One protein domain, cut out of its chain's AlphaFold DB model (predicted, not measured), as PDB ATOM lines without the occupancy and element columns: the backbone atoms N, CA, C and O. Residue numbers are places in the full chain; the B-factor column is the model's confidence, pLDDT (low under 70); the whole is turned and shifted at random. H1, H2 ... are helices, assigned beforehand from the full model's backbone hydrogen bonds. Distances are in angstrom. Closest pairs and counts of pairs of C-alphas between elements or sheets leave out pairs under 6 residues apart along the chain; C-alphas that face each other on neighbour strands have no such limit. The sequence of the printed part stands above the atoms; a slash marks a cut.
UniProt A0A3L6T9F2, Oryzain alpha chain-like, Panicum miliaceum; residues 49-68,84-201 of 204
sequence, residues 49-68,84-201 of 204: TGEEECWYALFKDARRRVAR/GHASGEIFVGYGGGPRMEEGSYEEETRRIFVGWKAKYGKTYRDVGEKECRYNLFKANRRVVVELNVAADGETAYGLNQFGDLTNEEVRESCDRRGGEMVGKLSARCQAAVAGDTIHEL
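AT A GLANCE: This is residues 49 to 68 and 84 to 201 of the 204 residues of the protein "Oryzain alpha chain-like" of Panicum miliaceum (UniProt A0A3L6T9F2). One long helix, H4, runs through the middle, and three helices pack on it: H3 crosses it near mid-length, short H2 packs on another side, and H1 meets it near the starts of both, the two splaying apart as a V. H5 packs on H1, H6 on H5 and H7 on H6, making a smaller part beside H4, while the long link of residues 151 to 166 folds back from the end of H4 toward the middle; residues 98 to 104 and 176 to 184 stick out. The printed part has 138 residues with seven named helices, H1 to H7 in chain order, and no named strand; the class is all helix. It is compact, with a radius of gyration of the C-alphas of 15.3 A and spans of 45 by 39 by 34 A.

HOW THE PARTS SIT: H1, residues 51 to 68, touches H4, residues 127 to 150, with residues 51 to 54 alone; the closest C-alphas, of Cys 54 and Cys 132, are 5.1 A apart, at a steep tilt of 50 degrees, the same way. H2, residues 87 to 92, touches H4 at Gly 88 and Ala 139, closest C-alphas 4.4 A apart, at a tilt of 67 degrees, only just steep. H3, residues 102 to 119, touches H4 about perpendicular, at 78 degrees, with the C-alphas of Thr 109 and Lys 138 closest at 6.7 A. H4 is the hub, touching these three helices. H5, residues 167 to 175, touches H1 at 74 degrees, about perpendicular; the closest C-alphas, of Asp 61 and Glu 168, are 5.6 A apart. H6, residues 186 to 194, touches H5 at Cys 189 and Cys 174, closest C-alphas 5.8 A apart. H7, residues 198 to 201, touches H6, the C-alphas of Leu 201 and Arg 188 being closest at 5.5 A. H3 and H5 are apart, as are H4 and H6. Every O i to N i+4 pair is within hydrogen-bond range in H1, H3, H4, H5 and H6, against 1 of 2 in H2, and H7 is too short for such a pair.

IN THESE COORDINATES: H1 begins at C-alpha 51, (155.842, 169.148, 201.765), and is 25.7 A long; H2 is short. H3 is 25.3 A long, and H4, from C-alpha 127 at (153.996, 176.495, 194.686), is 34.6 A. H5 and H6 measure 12.7 A and 11.7 A, and H7 ends at C-alpha 201, (178.787, 166.410, 194.061).

THE WHOLE: The C-alphas farthest apart, of Glu 101 and Gly 179, are 45.1 A apart. Residues 69 to 83 are not printed, and C-alphas 68 and 84 are 17.5 A apart across this cut. The link from H4 to H5 is long, with 16 residues. Mean pLDDT of the printed part is 72.5; residues 84 to 103 and 172 to 201 are under 70.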
ATOM      1  N   THR A  49     152.215 173.539 201.804       74.56
ATOM      2  CA  THR A  49     151.726 172.881 200.583       74.56
ATOM      3  C   THR A  49     152.889 172.263 199.806       74.56
ATOM      4  O   THR A  49     153.869 172.949 199.553       74.56
ATOM      5  N   GLY A  50     152.784 170.994 199.406       72.06
ATOM      6  CA  GLY A  50     153.844 170.283 198.670       72.06
ATOM      7  C   GLY A  50     154.939 169.656 199.537       72.06
ATOM      8  O   GLY A  50     155.815 168.975 199.010       72.06
ATOM      9  N   GLU A  51     154.885 169.808 200.865       79.88
ATOM     10  CA  GLU A  51     155.842 169.148 201.765       79.88
ATOM     11  C   GLU A  51     155.775 167.621 201.670       79.88
ATOM     12  O   GLU A  51     156.799 166.950 201.740       79.88
ATOM     13  N   GLU A  52     154.579 167.070 201.452       84.25
ATOM     14  CA  GLU A  52     154.403 165.635 201.245       84.25
ATOM     15  C   GLU A  52     155.157 165.131 200.013       84.25
ATOM     16  O   GLU A  52     155.861 164.127 200.107       84.25
ATOM     17  N   GLU A  53     155.055 165.842 198.886       82.31
ATOM     18  CA  GLU A  53     155.803 165.507 197.669       82.31
ATOM     19  C   GLU A  53     157.314 165.555 197.939       82.31
ATOM     20  O   GLU A  53     158.064 164.695 197.474       82.31
ATOM     21  N   CYS A  54     157.756 166.506 198.768       82.81
ATOM     22  CA  CYS A  54     159.158 166.635 199.144       82.81
ATOM     23  C   CYS A  54     159.667 165.501 200.024       82.81
ATOM     24  O   CYS A  54     160.723 164.919 199.766       82.81
ATOM     25  N   TRP A  55     158.907 165.157 201.062       85.19
ATOM     26  CA  TRP A  55     159.223 164.017 201.907       85.19
ATOM     27  C   TRP A  55     159.194 162.726 201.125       85.19
ATOM     28  O   TRP A  55     160.017 161.862 201.393       85.19
ATOM     29  N   TYR A  56     158.285 162.598 200.161       87.38
ATOM     30  CA  TYR A  56     158.254 161.435 199.304       87.38
ATOM     31  C   TYR A  56     159.538 161.339 198.476       87.38
ATOM     32  O   TYR A  56     160.204 160.310 198.529       87.38
ATOM     33  N   ALA A  57     159.968 162.417 197.809       84.25
ATOM     34  CA  ALA A  57     161.230 162.441 197.063       84.25
ATOM     35  C   ALA A  57     162.453 162.088 197.939       84.25
ATOM     36  O   ALA A  57     163.287 161.269 197.548       84.25
ATOM     37  N   LEU A  58     162.530 162.645 199.150       85.44
ATOM     38  CA  LEU A  58     163.587 162.342 200.123       85.44
ATOM     39  C   LEU A  58     163.515 160.900 200.643       85.44
ATOM     40  O   LEU A  58     164.540 160.235 200.772       85.44
ATOM     41  N   PHE A  59     162.310 160.387 200.875       87.12
ATOM     42  CA  PHE A  59     162.074 159.008 201.283       87.12
ATOM     43  C   PHE A  59     162.503 158.020 200.197       87.12
ATOM     44  O   PHE A  59     163.129 157.005 200.507       87.12
ATOM     45  N   LYS A  60     162.233 158.336 198.925       86.69
ATOM     46  CA  LYS A  60     162.723 157.557 197.781       86.69
ATOM     47  C   LYS A  60     164.252 157.555 197.719       86.69
ATOM     48  O   LYS A  60     164.836 156.479 197.588       86.69
ATOM     49  N   ASP A  61     164.898 158.714 197.891       84.75
ATOM     50  CA  ASP A  61     166.369 158.820 197.974       84.75
ATOM     51  C   ASP A  61     166.924 157.941 199.106       84.75
ATOM     52  O   ASP A  61     167.821 157.124 198.890       84.75
ATOM     53  N   ALA A  62     166.323 158.025 200.297       85.06
ATOM     54  CA  ALA A  62     166.716 157.229 201.453       85.06
ATOM     55  C   ALA A  62     166.529 155.720 201.222       85.06
ATOM     56  O   ALA A  62     167.419 154.941 201.564       85.06
ATOM     57  N   ARG A  63     165.412 155.289 200.614       87.50
ATOM     58  CA  ARG A  63     165.151 153.872 200.297       87.50
ATOM     59  C   ARG A  63     166.217 153.314 199.361       87.50
ATOM     60  O   ARG A  63     166.731 152.226 199.618       87.50
ATOM     61  N   ARG A  64     166.570 154.047 198.302       84.50
ATOM     62  CA  ARG A  64     167.608 153.615 197.353       84.50
ATOM     63  C   ARG A  64     168.989 153.594 197.983       84.50
ATOM     64  O   ARG A  64     169.708 152.615 197.806       84.50
ATOM     65  N   ARG A  65     169.334 154.620 198.762       79.44
ATOM     66  CA  ARG A  65     170.607 154.680 199.488       79.44
ATOM     67  C   ARG A  65     170.772 153.491 200.431       79.44
ATOM     68  O   ARG A  65     171.745 152.763 200.308       79.44
ATOM     69  N   VAL A  66     169.783 153.234 201.288       82.69
ATOM     70  CA  VAL A  66     169.804 152.099 202.225       82.69
ATOM     71  C   VAL A  66     169.896 150.763 201.489       82.69
ATOM     72  O   VAL A  66     170.654 149.892 201.900       82.69
ATOM     73  N   ALA A  67     169.163 150.590 200.384       84.56
ATOM     74  CA  ALA A  67     169.256 149.372 199.581       84.56
ATOM     75  C   ALA A  67     170.676 149.156 199.026       84.56
ATOM     76  O   ALA A  67     171.178 148.033 199.071       84.56
ATOM     77  N   ARG A  68     171.338 150.223 198.559       80.06
ATOM     78  CA  ARG A  68     172.729 150.173 198.085       80.06
ATOM     79  C   ARG A  68     173.708 149.883 199.217       80.06
ATOM     80  O   ARG A  68     174.520 148.977 199.074       80.06
ATOM     81  N   GLY A  84     162.759 161.116 205.679       69.19
ATOM     82  CA  GLY A  84     162.097 162.222 204.969       69.19
ATOM     83  C   GLY A  84     162.810 163.574 205.082       69.19
ATOM     84  O   GLY A  84     162.215 164.583 204.724       69.19
ATOM     85  N   HIS A  85     164.031 163.622 205.624       69.62
ATOM     86  CA  HIS A  85     164.804 164.853 205.802       69.62
ATOM     87  C   HIS A  85     165.975 164.914 204.823       69.62
ATOM     88  O   HIS A  85     166.656 163.917 204.577       69.62
ATOM     89  N   ALA A  86     166.243 166.106 204.287       65.56
ATOM     90  CA  ALA A  86     167.434 166.330 203.480       65.56
ATOM     91  C   ALA A  86     168.692 166.184 204.352       65.56
ATOM     92  O   ALA A  86     168.672 166.497 205.543       65.56
ATOM     93  N   SER A  87     169.816 165.751 203.772       61.81
ATOM     94  CA  SER A  87     171.051 165.509 204.540       61.81
ATOM     95  C   SER A  87     171.511 166.740 205.342       61.81
ATOM     96  O   SER A  87     171.936 166.597 206.486       61.81
ATOM     97  N   GLY A  88     171.323 167.950 204.801       55.94
ATOM     98  CA  GLY A  88     171.617 169.209 205.498       55.94
ATOM     99  C   GLY A  88     170.630 169.593 206.616       55.94
ATOM    100  O   GLY A  88     170.926 170.487 207.401       55.94
ATOM    101  N   GLU A  89     169.463 168.953 206.718       59.56
ATOM    102  CA  GLU A  89     168.548 169.111 207.864       59.56
ATOM    103  C   GLU A  89     168.898 168.155 209.008       59.56
ATOM    104  O   GLU A  89     168.743 168.507 210.176       59.56
ATOM    105  N   ILE A  90     169.418 166.970 208.679       54.88
ATOM    106  CA  ILE A  90     169.871 165.972 209.658       54.88
ATOM    107  C   ILE A  90     171.100 166.486 210.424       54.88
ATOM    108  O   ILE A  90     171.175 166.330 211.642       54.88
ATOM    109  N   PHE A  91     172.029 167.148 209.728       47.69
ATOM    110  CA  PHE A  91     173.257 167.688 210.322       47.69
ATOM    111  C   PHE A  91     172.991 168.809 211.349       47.69
ATOM    112  O   PHE A  91     173.617 168.846 212.408       47.69
ATOM    113  N   VAL A  92     171.981 169.655 211.113       50.97
ATOM    114  CA  VAL A  92     171.593 170.753 212.026       50.97
ATOM    115  C   VAL A  92     171.032 170.251 213.363       50.97
ATOM    116  O   VAL A  92     171.132 170.948 214.369       50.97
ATOM    117  N   GLY A  93     170.489 169.030 213.416       45.66
ATOM    118  CA  GLY A  93     170.019 168.430 214.669       45.66
ATOM    119  C   GLY A  93     171.137 168.062 215.655       45.66
ATOM    120  O   GLY A  93     170.859 167.928 216.845       45.66
ATOM    121  N   TYR A  94     172.383 167.920 215.183       41.62
ATOM    122  CA  TYR A  94     173.502 167.402 215.981       41.62
ATOM    123  C   TYR A  94     174.754 168.298 215.997       41.62
ATOM    124  O   TYR A  94     175.536 168.206 216.942       41.62
ATOM    125  N   GLY A  95     174.960 169.171 215.005       40.12
ATOM    126  CA  GLY A  95     176.158 170.007 214.887       40.12
ATOM    127  C   GLY A  95     175.859 171.491 215.067       40.12
ATOM    128  O   GLY A  95     175.238 172.110 214.205       40.12
ATOM    129  N   GLY A  96     176.314 172.073 216.179       41.62
ATOM    130  CA  GLY A  96     176.216 173.503 216.482       41.62
ATOM    131  C   GLY A  96     177.017 174.384 215.518       41.62
ATOM    132  O   GLY A  96     178.093 174.859 215.864       41.62
ATOM    133  N   GLY A  97     176.483 174.619 214.320       44.03
ATOM    134  CA  GLY A  97     176.907 175.717 213.453       44.03
ATOM    135  C   GLY A  97     176.446 177.077 214.004       44.03
ATOM    136  O   GLY A  97     175.568 177.120 214.875       44.03
ATOM    137  N   PRO A  98     177.014 178.204 213.528       46.00
ATOM    138  CA  PRO A  98     176.670 179.530 214.028       46.00
ATOM    139  C   PRO A  98     175.163 179.754 213.895       46.00
ATOM    140  O   PRO A  98     174.615 179.655 212.797       46.00
ATOM    141  N   ARG A  99     174.495 180.055 215.015       51.34
ATOM    142  CA  ARG A  99     173.092 180.484 215.038       51.34
ATOM    143  C   ARG A  99     172.984 181.858 214.374       51.34
ATOM    144  O   ARG A  99     172.908 182.877 215.051       51.34
ATOM    145  N   MET A 100     172.997 181.887 213.046       53.41
ATOM    146  CA  MET A 100     172.314 182.950 212.318       53.41
ATOM    147  C   MET A 100     170.834 182.847 212.692       53.41
ATOM    148  O   MET A 100     170.308 181.735 212.776       53.41
ATOM    149  N   GLU A 101     170.169 183.967 212.980       60.84
ATOM    150  CA  GLU A 101     168.718 183.948 213.189       60.84
ATOM    151  C   GLU A 101     168.063 183.255 211.991       60.84
ATOM    152  O   GLU A 101     168.263 183.673 210.849       60.84
ATOM    153  N   GLU A 102     167.301 182.184 212.248       66.94
ATOM    154  CA  GLU A 102     166.716 181.334 211.199       66.94
ATOM    155  C   GLU A 102     165.923 182.174 210.181       66.94
ATOM    156  O   GLU A 102     165.993 181.912 208.984       66.94
ATOM    157  N   GLY A 103     165.268 183.253 210.636       68.44
ATOM    158  CA  GLY A 103     164.564 184.204 209.771       68.44
ATOM    159  C   GLY A 103     165.478 184.990 208.820       68.44
ATOM    160  O   GLY A 103     165.169 185.105 207.636       68.44
ATOM    161  N   SER A 104     166.632 185.472 209.295       77.06
ATOM    162  CA  SER A 104     167.608 186.182 208.453       77.06
ATOM    163  C   SER A 104     168.257 185.244 207.433       77.06
ATOM    164  O   SER A 104     168.467 185.632 206.283       77.06
ATOM    165  N   TYR A 105     168.565 184.008 207.836       79.31
ATOM    166  CA  TYR A 105     169.127 182.999 206.937       79.31
ATOM    167  C   TYR A 105     168.119 182.583 205.864       79.31
ATOM    168  O   TYR A 105     168.470 182.434 204.689       79.31
ATOM    169  N   GLU A 106     166.853 182.405 206.242       83.00
ATOM    170  CA  GLU A 106     165.796 182.066 205.299       83.00
ATOM    171  C   GLU A 106     165.579 183.182 204.270       83.00
ATOM    172  O   GLU A 106     165.505 182.905 203.072       83.00
ATOM    173  N   GLU A 107     165.550 184.447 204.690       87.62
ATOM    174  CA  GLU A 107     165.392 185.565 203.758       87.62
ATOM    175  C   GLU A 107     166.568 185.667 202.771       87.62
ATOM    176  O   GLU A 107     166.360 185.799 201.557       87.62
ATOM    177  N   GLU A 108     167.804 185.543 203.262       89.94
ATOM    178  CA  GLU A 108     169.006 185.530 202.423       89.94
ATOM    179  C   GLU A 108     168.950 184.389 201.399       89.94
ATOM    180  O   GLU A 108     169.118 184.596 200.192       89.94
ATOM    181  N   THR A 109     168.674 183.170 201.862       90.31
ATOM    182  CA  THR A 109     168.679 181.988 200.998       90.31
ATOM    183  C   THR A 109     167.536 181.995 199.986       90.31
ATOM    184  O   THR A 109     167.755 181.560 198.852       90.31
ATOM    185  N   ARG A 110     166.372 182.584 200.299       93.81
ATOM    186  CA  ARG A 110     165.305 182.824 199.308       93.81
ATOM    187  C   ARG A 110     165.743 183.792 198.210       93.81
ATOM    188  O   ARG A 110     165.460 183.532 197.037       93.81
ATOM    189  N   ARG A 111     166.462 184.870 198.542       94.75
ATOM    190  CA  ARG A 111     166.999 185.813 197.537       94.75
ATOM    191  C   ARG A 111     168.006 185.126 196.615       94.75
ATOM    192  O   ARG A 111     167.899 185.237 195.393       94.75
ATOM    193  N   ILE A 112     168.932 184.355 197.188       93.44
ATOM    194  CA  ILE A 112     169.913 183.579 196.415       93.44
ATOM    195  C   ILE A 112     169.201 182.561 195.518       93.44
ATOM    196  O   ILE A 112     169.554 182.434 194.346       93.44
ATOM    197  N   PHE A 113     168.176 181.874 196.028       95.06
ATOM    198  CA  PHE A 113     167.408 180.900 195.258       95.06
ATOM    199  C   PHE A 113     166.764 181.530 194.020       95.06
ATOM    200  O   PHE A 113     166.850 180.966 192.933       95.06
ATOM    201  N   VAL A 114     166.182 182.728 194.134       96.19
ATOM    202  CA  VAL A 114     165.625 183.450 192.976       96.19
ATOM    203  C   VAL A 114     166.693 183.706 191.908       96.19
ATOM    204  O   VAL A 114     166.467 183.384 190.740       96.19
ATOM    205  N   GLY A 115     167.863 184.218 192.302       94.75
ATOM    206  CA  GLY A 115     168.971 184.469 191.375       94.75
ATOM    207  C   GLY A 115     169.518 183.188 190.739       94.75
ATOM    208  O   GLY A 115     169.737 183.131 189.530       94.75
ATOM    209  N   TRP A 116     169.677 182.128 191.532       95.19
ATOM    210  CA  TRP A 116     170.131 180.820 191.064       95.19
ATOM    211  C   TRP A 116     169.156 180.204 190.051       95.19
ATOM    212  O   TRP A 116     169.582 179.727 188.999       95.19
ATOM    213  N   LYS A 117     167.845 180.281 190.302       95.81
ATOM    214  CA  LYS A 117     166.837 179.798 189.352       95.81
ATOM    215  C   LYS A 117     166.898 180.533 188.026       95.81
ATOM    216  O   LYS A 117     166.842 179.888 186.987       95.81
ATOM    217  N   ALA A 118     167.024 181.860 188.063       94.44
ATOM    218  CA  ALA A 118     167.159 182.663 186.854       94.44
ATOM    219  C   ALA A 118     168.427 182.276 186.079       94.44
ATOM    220  O   ALA A 118     168.365 182.048 184.874       94.44
ATOM    221  N   LYS A 119     169.555 182.103 186.784       91.62
ATOM    222  CA  LYS A 119     170.835 181.676 186.200       91.62
ATOM    223  C   LYS A 119     170.742 180.331 185.469       91.62
ATOM    224  O   LYS A 119     171.374 180.172 184.431       91.62
ATOM    225  N   TYR A 120     169.985 179.374 186.005       87.69
ATOM    226  CA  TYR A 120     169.877 178.015 185.456       87.69
ATOM    227  C   TYR A 120     168.547 177.728 184.740       87.69
ATOM    228  O   TYR A 120     168.264 176.569 184.442       87.69
ATOM    229  N   GLY A 121     167.730 178.751 184.467       92.81
ATOM    230  CA  GLY A 121     166.460 178.606 183.744       92.81
ATOM    231  C   GLY A 121     165.438 177.696 184.437       92.81
ATOM    232  O   GLY A 121     164.710 176.967 183.770       92.81
ATOM    233  N   LYS A 122     165.403 177.688 185.774       92.31
ATOM    234  CA  LYS A 122     164.571 176.767 186.561       92.31
ATOM    235  C   LYS A 122     163.126 177.248 186.668       92.31
ATOM    236  O   LYS A 122     162.858 178.334 187.191       92.31
ATOM    237  N   THR A 123     162.199 176.388 186.266       93.00
ATOM    238  CA  THR A 123     160.747 176.567 186.397       93.00
ATOM    239  C   THR A 123     160.146 175.392 187.157       93.00
ATOM    240  O   THR A 123     160.628 174.272 187.019       93.00
ATOM    241  N   TYR A 124     159.087 175.642 187.924       93.06
ATOM    242  CA  TYR A 124     158.380 174.616 188.695       93.06
ATOM    243  C   TYR A 124     156.892 174.678 188.382       93.06
ATOM    244  O   TYR A 124     156.374 175.753 188.070       93.06
ATOM    245  N   ARG A 125     156.234 173.526 188.467       92.94
ATOM    246  CA  ARG A 125     154.827 173.319 188.121       92.94
ATOM    247  C   ARG A 125     153.890 174.127 189.009       92.94
ATOM    248  O   ARG A 125     152.938 174.723 188.516       92.94
ATOM    249  N   ASP A 126     154.176 174.168 190.305       90.12
ATOM    250  CA  ASP A 126     153.323 174.800 191.305       90.12
ATOM    251  C   ASP A 126     154.125 175.305 192.519       90.12
ATOM    252  O   ASP A 126     155.354 175.200 192.597       90.12
ATOM    253  N   VAL A 127     153.412 175.933 193.461       88.69
ATOM    254  CA  VAL A 127     153.996 176.495 194.686       88.69
ATOM    255  C   VAL A 127     154.585 175.400 195.576       88.69
ATOM    256  O   VAL A 127     155.611 175.642 196.210       88.69
ATOM    257  N   GLY A 128     153.975 174.215 195.604       87.31
ATOM    258  CA  GLY A 128     154.430 173.111 196.433       87.31
ATOM    259  C   GLY A 128     155.736 172.508 195.939       87.31
ATOM    260  O   GLY A 128     156.683 172.378 196.716       87.31
ATOM    261  N   GLU A 129     155.843 172.258 194.632       89.12
ATOM    262  CA  GLU A 129     157.106 171.836 194.023       89.12
ATOM    263  C   GLU A 129     158.195 172.892 194.252       89.12
ATOM    264  O   GLU A 129     159.306 172.566 194.669       89.12
ATOM    265  N   LYS A 130     157.880 174.178 194.044       90.81
ATOM    266  CA  LYS A 130     158.835 175.271 194.272       90.81
ATOM    267  C   LYS A 130     159.360 175.288 195.709       90.81
ATOM    268  O   LYS A 130     160.552 175.528 195.901       90.81
ATOM    269  N   GLU A 131     158.494 175.080 196.695       89.56
ATOM    270  CA  GLU A 131     158.886 175.092 198.105       89.56
ATOM    271  C   GLU A 131     159.714 173.852 198.468       89.56
ATOM    272  O   GLU A 131     160.730 173.973 199.153       89.56
ATOM    273  N   CYS A 132     159.381 172.681 197.916       87.88
ATOM    274  CA  CYS A 132     160.231 171.503 198.051       87.88
ATOM    275  C   CYS A 132     161.637 171.729 197.474       87.88
ATOM    276  O   CYS A 132     162.652 171.507 198.142       87.88
ATOM    277  N   ARG A 133     161.708 172.232 196.236       91.75
ATOM    278  CA  ARG A 133     162.965 172.516 195.528       91.75
ATOM    279  C   ARG A 133     163.797 173.564 196.261       91.75
ATOM    280  O   ARG A 133     165.021 173.452 196.311       91.75
ATOM    281  N   TYR A 134     163.144 174.541 196.890       91.19
ATOM    282  CA  TYR A 134     163.800 175.502 197.770       91.19
ATOM    283  C   TYR A 134     164.416 174.840 199.013       91.19
ATOM    284  O   TYR A 134     165.561 175.136 199.349       91.19
ATOM    285  N   ASN A 135     163.710 173.922 199.677       86.62
ATOM    286  CA  ASN A 135     164.249 173.228 200.851       86.62
ATOM    287  C   ASN A 135     165.446 172.333 200.503       86.62
ATOM    288  O   ASN A 135     166.458 172.368 201.209       86.62
ATOM    289  N   LEU A 136     165.392 171.628 199.369       86.25
ATOM    290  CA  LEU A 136     166.541 170.890 198.830       86.25
ATOM    291  C   LEU A 136     167.716 171.826 198.518       86.25
ATOM    292  O   LEU A 136     168.844 171.569 198.939       86.25
ATOM    293  N   PHE A 137     167.445 172.958 197.864       88.88
ATOM    294  CA  PHE A 137     168.442 173.991 197.587       88.88
ATOM    295  C   PHE A 137     169.112 174.530 198.852       88.88
ATOM    296  O   PHE A 137     170.339 174.634 198.915       88.88
ATOM    297  N   LYS A 138     168.320 174.838 199.878       87.69
ATOM    298  CA  LYS A 138     168.803 175.318 201.175       87.69
ATOM    299  C   LYS A 138     169.694 174.273 201.849       87.69
ATOM    300  O   LYS A 138     170.781 174.614 202.312       87.69
ATOM    301  N   ALA A 139     169.279 173.006 201.855       82.62
ATOM    302  CA  ALA A 139     170.069 171.910 202.412       82.62
ATOM    303  C   ALA A 139     171.396 171.714 201.659       82.62
ATOM    304  O   ALA A 139     172.451 171.644 202.287       82.62
ATOM    305  N   ASN A 140     171.370 171.717 200.324       83.62
ATOM    306  CA  ASN A 140     172.574 171.608 199.501       83.62
ATOM    307  C   ASN A 140     173.505 172.817 199.679       83.62
ATOM    308  O   ASN A 140     174.723 172.659 199.690       83.62
ATOM    309  N   ARG A 141     172.966 174.028 199.890       83.94
ATOM    310  CA  ARG A 141     173.781 175.209 200.216       83.94
ATOM    311  C   ARG A 141     174.514 175.053 201.545       83.94
ATOM    312  O   ARG A 141     175.674 175.439 201.616       83.94
ATOM    313  N   ARG A 142     173.866 174.510 202.584       81.06
ATOM    314  CA  ARG A 142     174.517 174.258 203.888       81.06
ATOM    315  C   ARG A 142     175.734 173.354 203.721       81.06
ATOM    316  O   ARG A 142     176.823 173.717 204.147       81.06
ATOM    317  N   VAL A 143     175.564 172.274 202.966       76.62
ATOM    318  CA  VAL A 143     176.655 171.368 202.599       76.62
ATOM    319  C   VAL A 143     177.790 172.100 201.873       76.62
ATOM    320  O   VAL A 143     178.949 171.897 202.210       76.62
ATOM    321  N   VAL A 144     177.485 172.960 200.889       79.50
ATOM    322  CA  VAL A 144     178.504 173.755 200.168       79.50
ATOM    323  C   VAL A 144     179.312 174.623 201.133       79.50
ATOM    324  O   VAL A 144     180.528 174.730 201.003       79.50
ATOM    325  N   VAL A 145     178.632 175.272 202.078       82.00
ATOM    326  CA  VAL A 145     179.273 176.144 203.068       82.00
ATOM    327  C   VAL A 145     180.207 175.333 203.963       82.00
ATOM    328  O   VAL A 145     181.359 175.717 204.120       82.00
ATOM    329  N   GLU A 146     179.752 174.195 204.487       77.50
ATOM    330  CA  GLU A 146     180.575 173.300 205.313       77.50
ATOM    331  C   GLU A 146     181.791 172.767 204.553       77.50
ATOM    332  O   GLU A 146     182.900 172.760 205.079       77.50
ATOM    333  N   LEU A 147     181.598 172.389 203.291       74.50
ATOM    334  CA  LEU A 147     182.660 171.968 202.385       74.50
ATOM    335  C   LEU A 147     183.726 173.039 202.175       74.50
ATOM    336  O   LEU A 147     184.913 172.749 202.264       74.50
ATOM    337  N   ASN A 148     183.300 174.273 201.913       79.62
ATOM    338  CA  ASN A 148     184.211 175.399 201.728       79.62
ATOM    339  C   ASN A 148     184.973 175.743 203.013       79.62
ATOM    340  O   ASN A 148     186.129 176.144 202.933       79.62
ATOM    341  N   VAL A 149     184.347 175.573 204.182       80.38
ATOM    342  CA  VAL A 149     185.026 175.725 205.477       80.38
ATOM    343  C   VAL A 149     186.061 174.618 205.672       80.38
ATOM    344  O   VAL A 149     187.194 174.907 206.036       80.38
ATOM    345  N   ALA A 150     185.696 173.361 205.406       76.94
ATOM    346  CA  ALA A 150     186.591 172.219 205.574       76.94
ATOM    347  C   ALA A 150     187.773 172.224 204.591       76.94
ATOM    348  O   ALA A 150     188.837 171.715 204.922       76.94
ATOM    349  N   ALA A 151     187.587 172.788 203.396       77.94
ATOM    350  CA  ALA A 151     188.625 172.876 202.375       77.94
ATOM    351  C   ALA A 151     189.647 173.997 202.617       77.94
ATOM    352  O   ALA A 151     190.604 174.079 201.858       77.94
ATOM    353  N   ASP A 152     189.429 174.877 203.602       81.69
ATOM    354  CA  ASP A 152     190.348 175.959 204.004       81.69
ATOM    355  C   ASP A 152     190.944 176.767 202.827       81.69
ATOM    356  O   ASP A 152     192.110 177.156 202.808       81.69
ATOM    357  N   GLY A 153     190.135 177.001 201.787       75.50
ATOM    358  CA  GLY A 153     190.544 177.741 200.587       75.50
ATOM    359  C   GLY A 153     191.304 176.940 199.522       75.50
ATOM    360  O   GLY A 153     191.582 177.492 198.457       75.50
ATOM    361  N   GLU A 154     191.586 175.651 199.733       75.06
ATOM    362  CA  GLU A 154     192.234 174.779 198.740       75.06
ATOM    363  C   GLU A 154     191.314 174.443 197.558       75.06
ATOM    364  O   GLU A 154     191.765 174.240 196.432       75.06
ATOM    365  N   THR A 155     190.004 174.356 197.801       71.88
ATOM    366  CA  THR A 155     188.999 174.032 196.782       71.88
ATOM    367  C   THR A 155     187.730 174.844 197.008       71.88
ATOM    368  O   THR A 155     187.206 174.895 198.119       71.88
ATOM    369  N   ALA A 156     187.211 175.448 195.937       73.62
ATOM    370  CA  ALA A 156     185.936 176.152 195.958       73.62
ATOM    371  C   ALA A 156     184.793 175.231 195.505       73.62
ATOM    372  O   ALA A 156     184.806 174.670 194.410       73.62
ATOM    373  N   TYR A 157     183.774 175.122 196.347       76.00
ATOM    374  CA  TYR A 157     182.524 174.423 196.089       76.00
ATOM    375  C   TYR A 157     181.413 175.436 195.820       76.00
ATOM    376  O   TYR A 157     181.312 176.474 196.485       76.00
ATOM    377  N   GLY A 158     180.542 175.136 194.853       79.75
ATOM    378  CA  GLY A 158     179.467 176.039 194.444       79.75
ATOM    379  C   GLY A 158     178.166 175.334 194.072       79.75
ATOM    380  O   GLY A 158     178.153 174.218 193.554       79.75
ATOM    381  N   LEU A 159     177.040 176.023 194.285       82.94
ATOM    382  CA  LEU A 159     175.732 175.565 193.816       82.94
ATOM    383  C   LEU A 159     175.655 175.665 192.288       82.94
ATOM    384  O   LEU A 159     175.592 176.759 191.722       82.94
ATOM    385  N   ASN A 160     175.621 174.514 191.625       83.94
ATOM    386  CA  ASN A 160     175.429 174.405 190.181       83.94
ATOM    387  C   ASN A 160     173.953 174.133 189.827       83.94
ATOM    388  O   ASN A 160     173.080 174.233 190.685       83.94
ATOM    389  N   GLN A 161     173.664 173.766 188.575       82.56
ATOM    390  CA  GLN A 161     172.308 173.502 188.068       82.56
ATOM    391  C   GLN A 161     171.542 172.368 188.772       82.56
ATOM    392  O   GLN A 161     170.343 172.228 188.561       82.56
ATOM    393  N   PHE A 162     172.209 171.557 189.593       83.25
ATOM    394  CA  PHE A 162     171.608 170.472 190.371       83.25
ATOM    395  C   PHE A 162     171.378 170.853 191.836       83.25
ATOM    396  O   PHE A 162     171.109 169.989 192.663       83.25
ATOM    397  N   GLY A 163     171.525 172.138 192.174       84.25
ATOM    398  CA  GLY A 163     171.389 172.635 193.538       84.25
ATOM    399  C   GLY A 163     170.057 172.290 194.204       84.25
ATOM    400  O   GLY A 163     170.028 172.207 195.419       84.25
ATOM    401  N   ASP A 164     168.989 172.038 193.448       87.62
ATOM    402  CA  ASP A 164     167.642 171.723 193.940       87.62
ATOM    403  C   ASP A 164     167.241 170.239 193.823       87.62
ATOM    404  O   ASP A 164     166.055 169.917 193.931       87.62
ATOM    405  N   LEU A 165     168.202 169.347 193.569       85.69
ATOM    406  CA  LEU A 165     167.960 167.912 193.397       85.69
ATOM    407  C   LEU A 165     168.506 167.088 194.567       85.69
ATOM    408  O   LEU A 165     169.479 167.479 195.223       85.69
ATOM    409  N   THR A 166     167.906 165.918 194.784       81.19
ATOM    410  CA  THR A 166     168.485 164.851 195.611       81.19
ATOM    411  C   THR A 166     169.615 164.128 194.870       81.19
ATOM    412  O   THR A 166     169.807 164.290 193.662       81.19
ATOM    413  N   ASN A 167     170.381 163.304 195.585       72.75
ATOM    414  CA  ASN A 167     171.477 162.553 194.975       72.75
ATOM    415  C   ASN A 167     170.949 161.548 193.948       72.75
ATOM    416  O   ASN A 167     171.515 161.433 192.863       72.75
ATOM    417  N   GLU A 168     169.850 160.862 194.257       75.00
ATOM    418  CA  GLU A 168     169.220 159.935 193.319       75.00
ATOM    419  C   GLU A 168     168.607 160.640 192.108       75.00
ATOM    420  O   GLU A 168     168.771 160.162 190.990       75.00
ATOM    421  N   GLU A 169     167.986 161.812 192.274       78.38
ATOM    422  CA  GLU A 169     167.495 162.599 191.130       78.38
ATOM    423  C   GLU A 169     168.640 163.029 190.195       78.38
ATOM    424  O   GLU A 169     168.484 163.054 188.971       78.38
ATOM    425  N   VAL A 170     169.818 163.338 190.752       74.44
ATOM    426  CA  VAL A 170     171.025 163.607 189.955       74.44
ATOM    427  C   VAL A 170     171.470 162.355 189.201       74.44
ATOM    428  O   VAL A 170     171.768 162.459 188.010       74.44
ATOM    429  N   ARG A 171     171.482 161.184 189.856       71.62
ATOM    430  CA  ARG A 171     171.840 159.903 189.222       71.62
ATOM    431  C   ARG A 171     170.891 159.563 188.072       71.62
ATOM    432  O   ARG A 171     171.348 159.375 186.950       71.62
ATOM    433  N   GLU A 172     169.581 159.617 188.298       69.81
ATOM    434  CA  GLU A 172     168.577 159.380 187.249       69.81
ATOM    435  C   GLU A 172     168.715 160.353 186.070       69.81
ATOM    436  O   GLU A 172     168.549 159.985 184.905       69.81
ATOM    437  N   SER A 173     169.017 161.623 186.356       67.12
ATOM    438  CA  SER A 173     169.253 162.632 185.323       67.12
ATOM    439  C   SER A 173     170.498 162.327 184.475       67.12
ATOM    440  O   SER A 173     170.546 162.755 183.315       67.12
ATOM    441  N   CYS A 174     171.505 161.651 185.035       63.25
ATOM    442  CA  CYS A 174     172.678 161.181 184.296       63.25
ATOM    443  C   CYS A 174     172.327 159.965 183.424       63.25
ATOM    444  O   CYS A 174     172.680 159.952 182.246       63.25
ATOM    445  N   ASP A 175     171.560 159.007 183.952       61.28
ATOM    446  CA  ASP A 175     171.213 157.765 183.243       61.28
ATOM    447  C   ASP A 175     170.281 158.001 182.038       61.28
ATOM    448  O   ASP A 175     170.407 157.348 181.003       61.28
ATOM    449  N   ARG A 176     169.378 158.990 182.118       56.69
ATOM    450  CA  ARG A 176     168.431 159.330 181.032       56.69
ATOM    451  C   ARG A 176     169.087 160.039 179.833       56.69
ATOM    452  O   ARG A 176     168.492 160.096 178.760       56.69
ATOM    453  N   ARG A 177     170.290 160.601 179.993       53.72
ATOM    454  CA  ARG A 177     171.031 161.352 178.956       53.72
ATOM    455  C   ARG A 177     172.258 160.581 178.479       53.72
ATOM    456  O   ARG A 177     173.377 161.080 178.552       53.72
ATOM    457  N   GLY A 178     172.030 159.352 178.018       42.69
ATOM    458  CA  GLY A 178     173.075 158.441 177.562       42.69
ATOM    459  C   GLY A 178     174.173 159.119 176.734       42.69
ATOM    460  O   GLY A 178     173.924 159.644 175.655       42.69
ATOM    461  N   GLY A 179     175.400 159.073 177.253       51.28
ATOM    462  CA  GLY A 179     176.636 159.046 176.469       51.28
ATOM    463  C   GLY A 179     177.122 160.318 175.769       51.28
ATOM    464  O   GLY A 179     178.302 160.360 175.438       51.28
ATOM    465  N   GLU A 180     176.317 161.359 175.564       46.81
ATOM    466  CA  GLU A 180     176.747 162.507 174.752       46.81
ATOM    467  C   GLU A 180     176.478 163.841 175.458       46.81
ATOM    468  O   GLU A 180     175.356 164.335 175.457       46.81
ATOM    469  N   MET A 181     177.512 164.392 176.118       42.12
ATOM    470  CA  MET A 181     177.834 165.832 176.191       42.12
ATOM    471  C   MET A 181     179.117 166.089 177.022       42.12
ATOM    472  O   MET A 181     179.193 165.867 178.229       42.12
ATOM    473  N   VAL A 182     180.122 166.594 176.304       41.28
ATOM    474  CA  VAL A 182     181.471 167.091 176.633       41.28
ATOM    475  C   VAL A 182     181.766 167.501 178.095       41.28
ATOM    476  O   VAL A 182     181.265 168.493 178.622       41.28
ATOM    477  N   GLY A 183     182.732 166.794 178.695       43.19
ATOM    478  CA  GLY A 183     183.845 167.338 179.497       43.19
ATOM    479  C   GLY A 183     183.582 167.865 180.913       43.19
ATOM    480  O   GLY A 183     184.437 167.688 181.773       43.19
ATOM    481  N   LYS A 184     182.428 168.484 181.199       42.62
ATOM    482  CA  LYS A 184     182.142 169.105 182.516       42.62
ATOM    483  C   LYS A 184     181.022 168.428 183.312       42.62
ATOM    484  O   LYS A 184     180.965 168.573 184.527       42.62
ATOM    485  N   LEU A 185     180.167 167.643 182.655       45.62
ATOM    486  CA  LEU A 185     179.141 166.816 183.313       45.62
ATOM    487  C   LEU A 185     179.713 165.489 183.861       45.62
ATOM    488  O   LEU A 185     179.086 164.842 184.698       45.62
ATOM    489  N   SER A 186     180.926 165.123 183.424       53.00
ATOM    490  CA  SER A 186     181.585 163.836 183.683       53.00
ATOM    491  C   SER A 186     181.864 163.580 185.163       53.00
ATOM    492  O   SER A 186     181.469 162.535 185.662       53.00
ATOM    493  N   ALA A 187     182.471 164.525 185.890       50.81
ATOM    494  CA  ALA A 187     182.946 164.260 187.253       50.81
ATOM    495  C   ALA A 187     181.801 163.974 188.243       50.81
ATOM    496  O   ALA A 187     181.913 163.081 189.075       50.81
ATOM    497  N   ARG A 188     180.661 164.673 188.118       49.41
ATOM    498  CA  ARG A 188     179.484 164.432 188.969       49.41
ATOM    499  C   ARG A 188     178.667 163.226 188.550       49.41
ATOM    500  O   ARG A 188     178.178 162.553 189.440       49.41
ATOM    501  N   CYS A 189     178.502 162.939 187.257       47.59
ATOM    502  CA  CYS A 189     177.885 161.669 186.878       47.59
ATOM    503  C   CYS A 189     178.773 160.498 187.319       47.59
ATOM    504  O   CYS A 189     178.248 159.524 187.827       47.59
ATOM    505  N   GLN A 190     180.101 160.627 187.254       50.28
ATOM    506  CA  GLN A 190     181.037 159.621 187.762       50.28
ATOM    507  C   GLN A 190     180.951 159.459 189.286       50.28
ATOM    508  O   GLN A 190     180.703 158.346 189.726       50.28
ATOM    509  N   ALA A 191     181.044 160.531 190.078       50.41
ATOM    510  CA  ALA A 191     180.941 160.471 191.544       50.41
ATOM    511  C   ALA A 191     179.546 160.042 192.026       50.41
ATOM    512  O   ALA A 191     179.398 159.193 192.908       50.41
ATOM    513  N   ALA A 192     178.494 160.586 191.398       45.91
ATOM    514  CA  ALA A 192     177.124 160.201 191.692       45.91
ATOM    515  C   ALA A 192     176.902 158.734 191.363       45.91
ATOM    516  O   ALA A 192     176.246 158.114 192.177       45.91
ATOM    517  N   VAL A 193     177.438 158.187 190.259       46.09
ATOM    518  CA  VAL A 193     177.353 156.764 189.866       46.09
ATOM    519  C   VAL A 193     178.222 155.865 190.755       46.09
ATOM    520  O   VAL A 193     177.739 154.812 191.179       46.09
ATOM    521  N   ALA A 194     179.432 156.305 191.109       43.97
ATOM    522  CA  ALA A 194     180.405 155.596 191.947       43.97
ATOM    523  C   ALA A 194     179.954 155.431 193.410       43.97
ATOM    524  O   ALA A 194     180.476 154.579 194.119       43.97
ATOM    525  N   GLY A 195     178.924 156.172 193.840       47.44
ATOM    526  CA  GLY A 195     178.422 156.105 195.214       47.44
ATOM    527  C   GLY A 195     179.213 156.978 196.186       47.44
ATOM    528  O   GLY A 195     179.062 156.813 197.395       47.44
ATOM    529  N   ASP A 196     180.010 157.911 195.665       42.25
ATOM    530  CA  ASP A 196     180.855 158.773 196.477       42.25
ATOM    531  C   ASP A 196     180.039 159.787 197.283       42.25
ATOM    532  O   ASP A 196     178.939 160.224 196.920       42.25
ATOM    533  N   THR A 197     180.586 160.121 198.450       45.56
ATOM    534  CA  THR A 197     179.954 160.977 199.449       45.56
ATOM    535  C   THR A 197     179.700 162.379 198.888       45.56
ATOM    536  O   THR A 197     180.365 162.852 197.969       45.56
ATOM    537  N   ILE A 198     178.739 163.065 199.510       44.00
ATOM    538  CA  ILE A 198     178.217 164.414 199.230       44.00
ATOM    539  C   ILE A 198     179.273 165.439 198.742       44.00
ATOM    540  O   ILE A 198     178.960 166.318 197.938       44.00
ATOM    541  N   HIS A 199     180.519 165.314 199.195       40.47
ATOM    542  CA  HIS A 199     181.643 166.193 198.887       40.47
ATOM    543  C   HIS A 199     182.024 166.269 197.397       40.47
ATOM    544  O   HIS A 199     182.407 167.335 196.923       40.47
ATOM    545  N   GLU A 200     181.864 165.198 196.619       39.72
ATOM    546  CA  GLU A 200     182.236 165.212 195.193       39.72
ATOM    547  C   GLU A 200     181.146 165.790 194.283       39.72
ATOM    548  O   GLU A 200     181.400 166.215 193.154       39.72
ATOM    549  N   LEU A 201     179.923 165.889 194.800       46.00
ATOM    550  CA  LEU A 201     178.787 166.410 194.061       46.00
ATOM    551  C   LEU A 201     178.807 167.941 193.959       46.00
ATOM    552  O   LEU A 201     177.919 168.507 193.353       46.00
TER     553      LEU A 201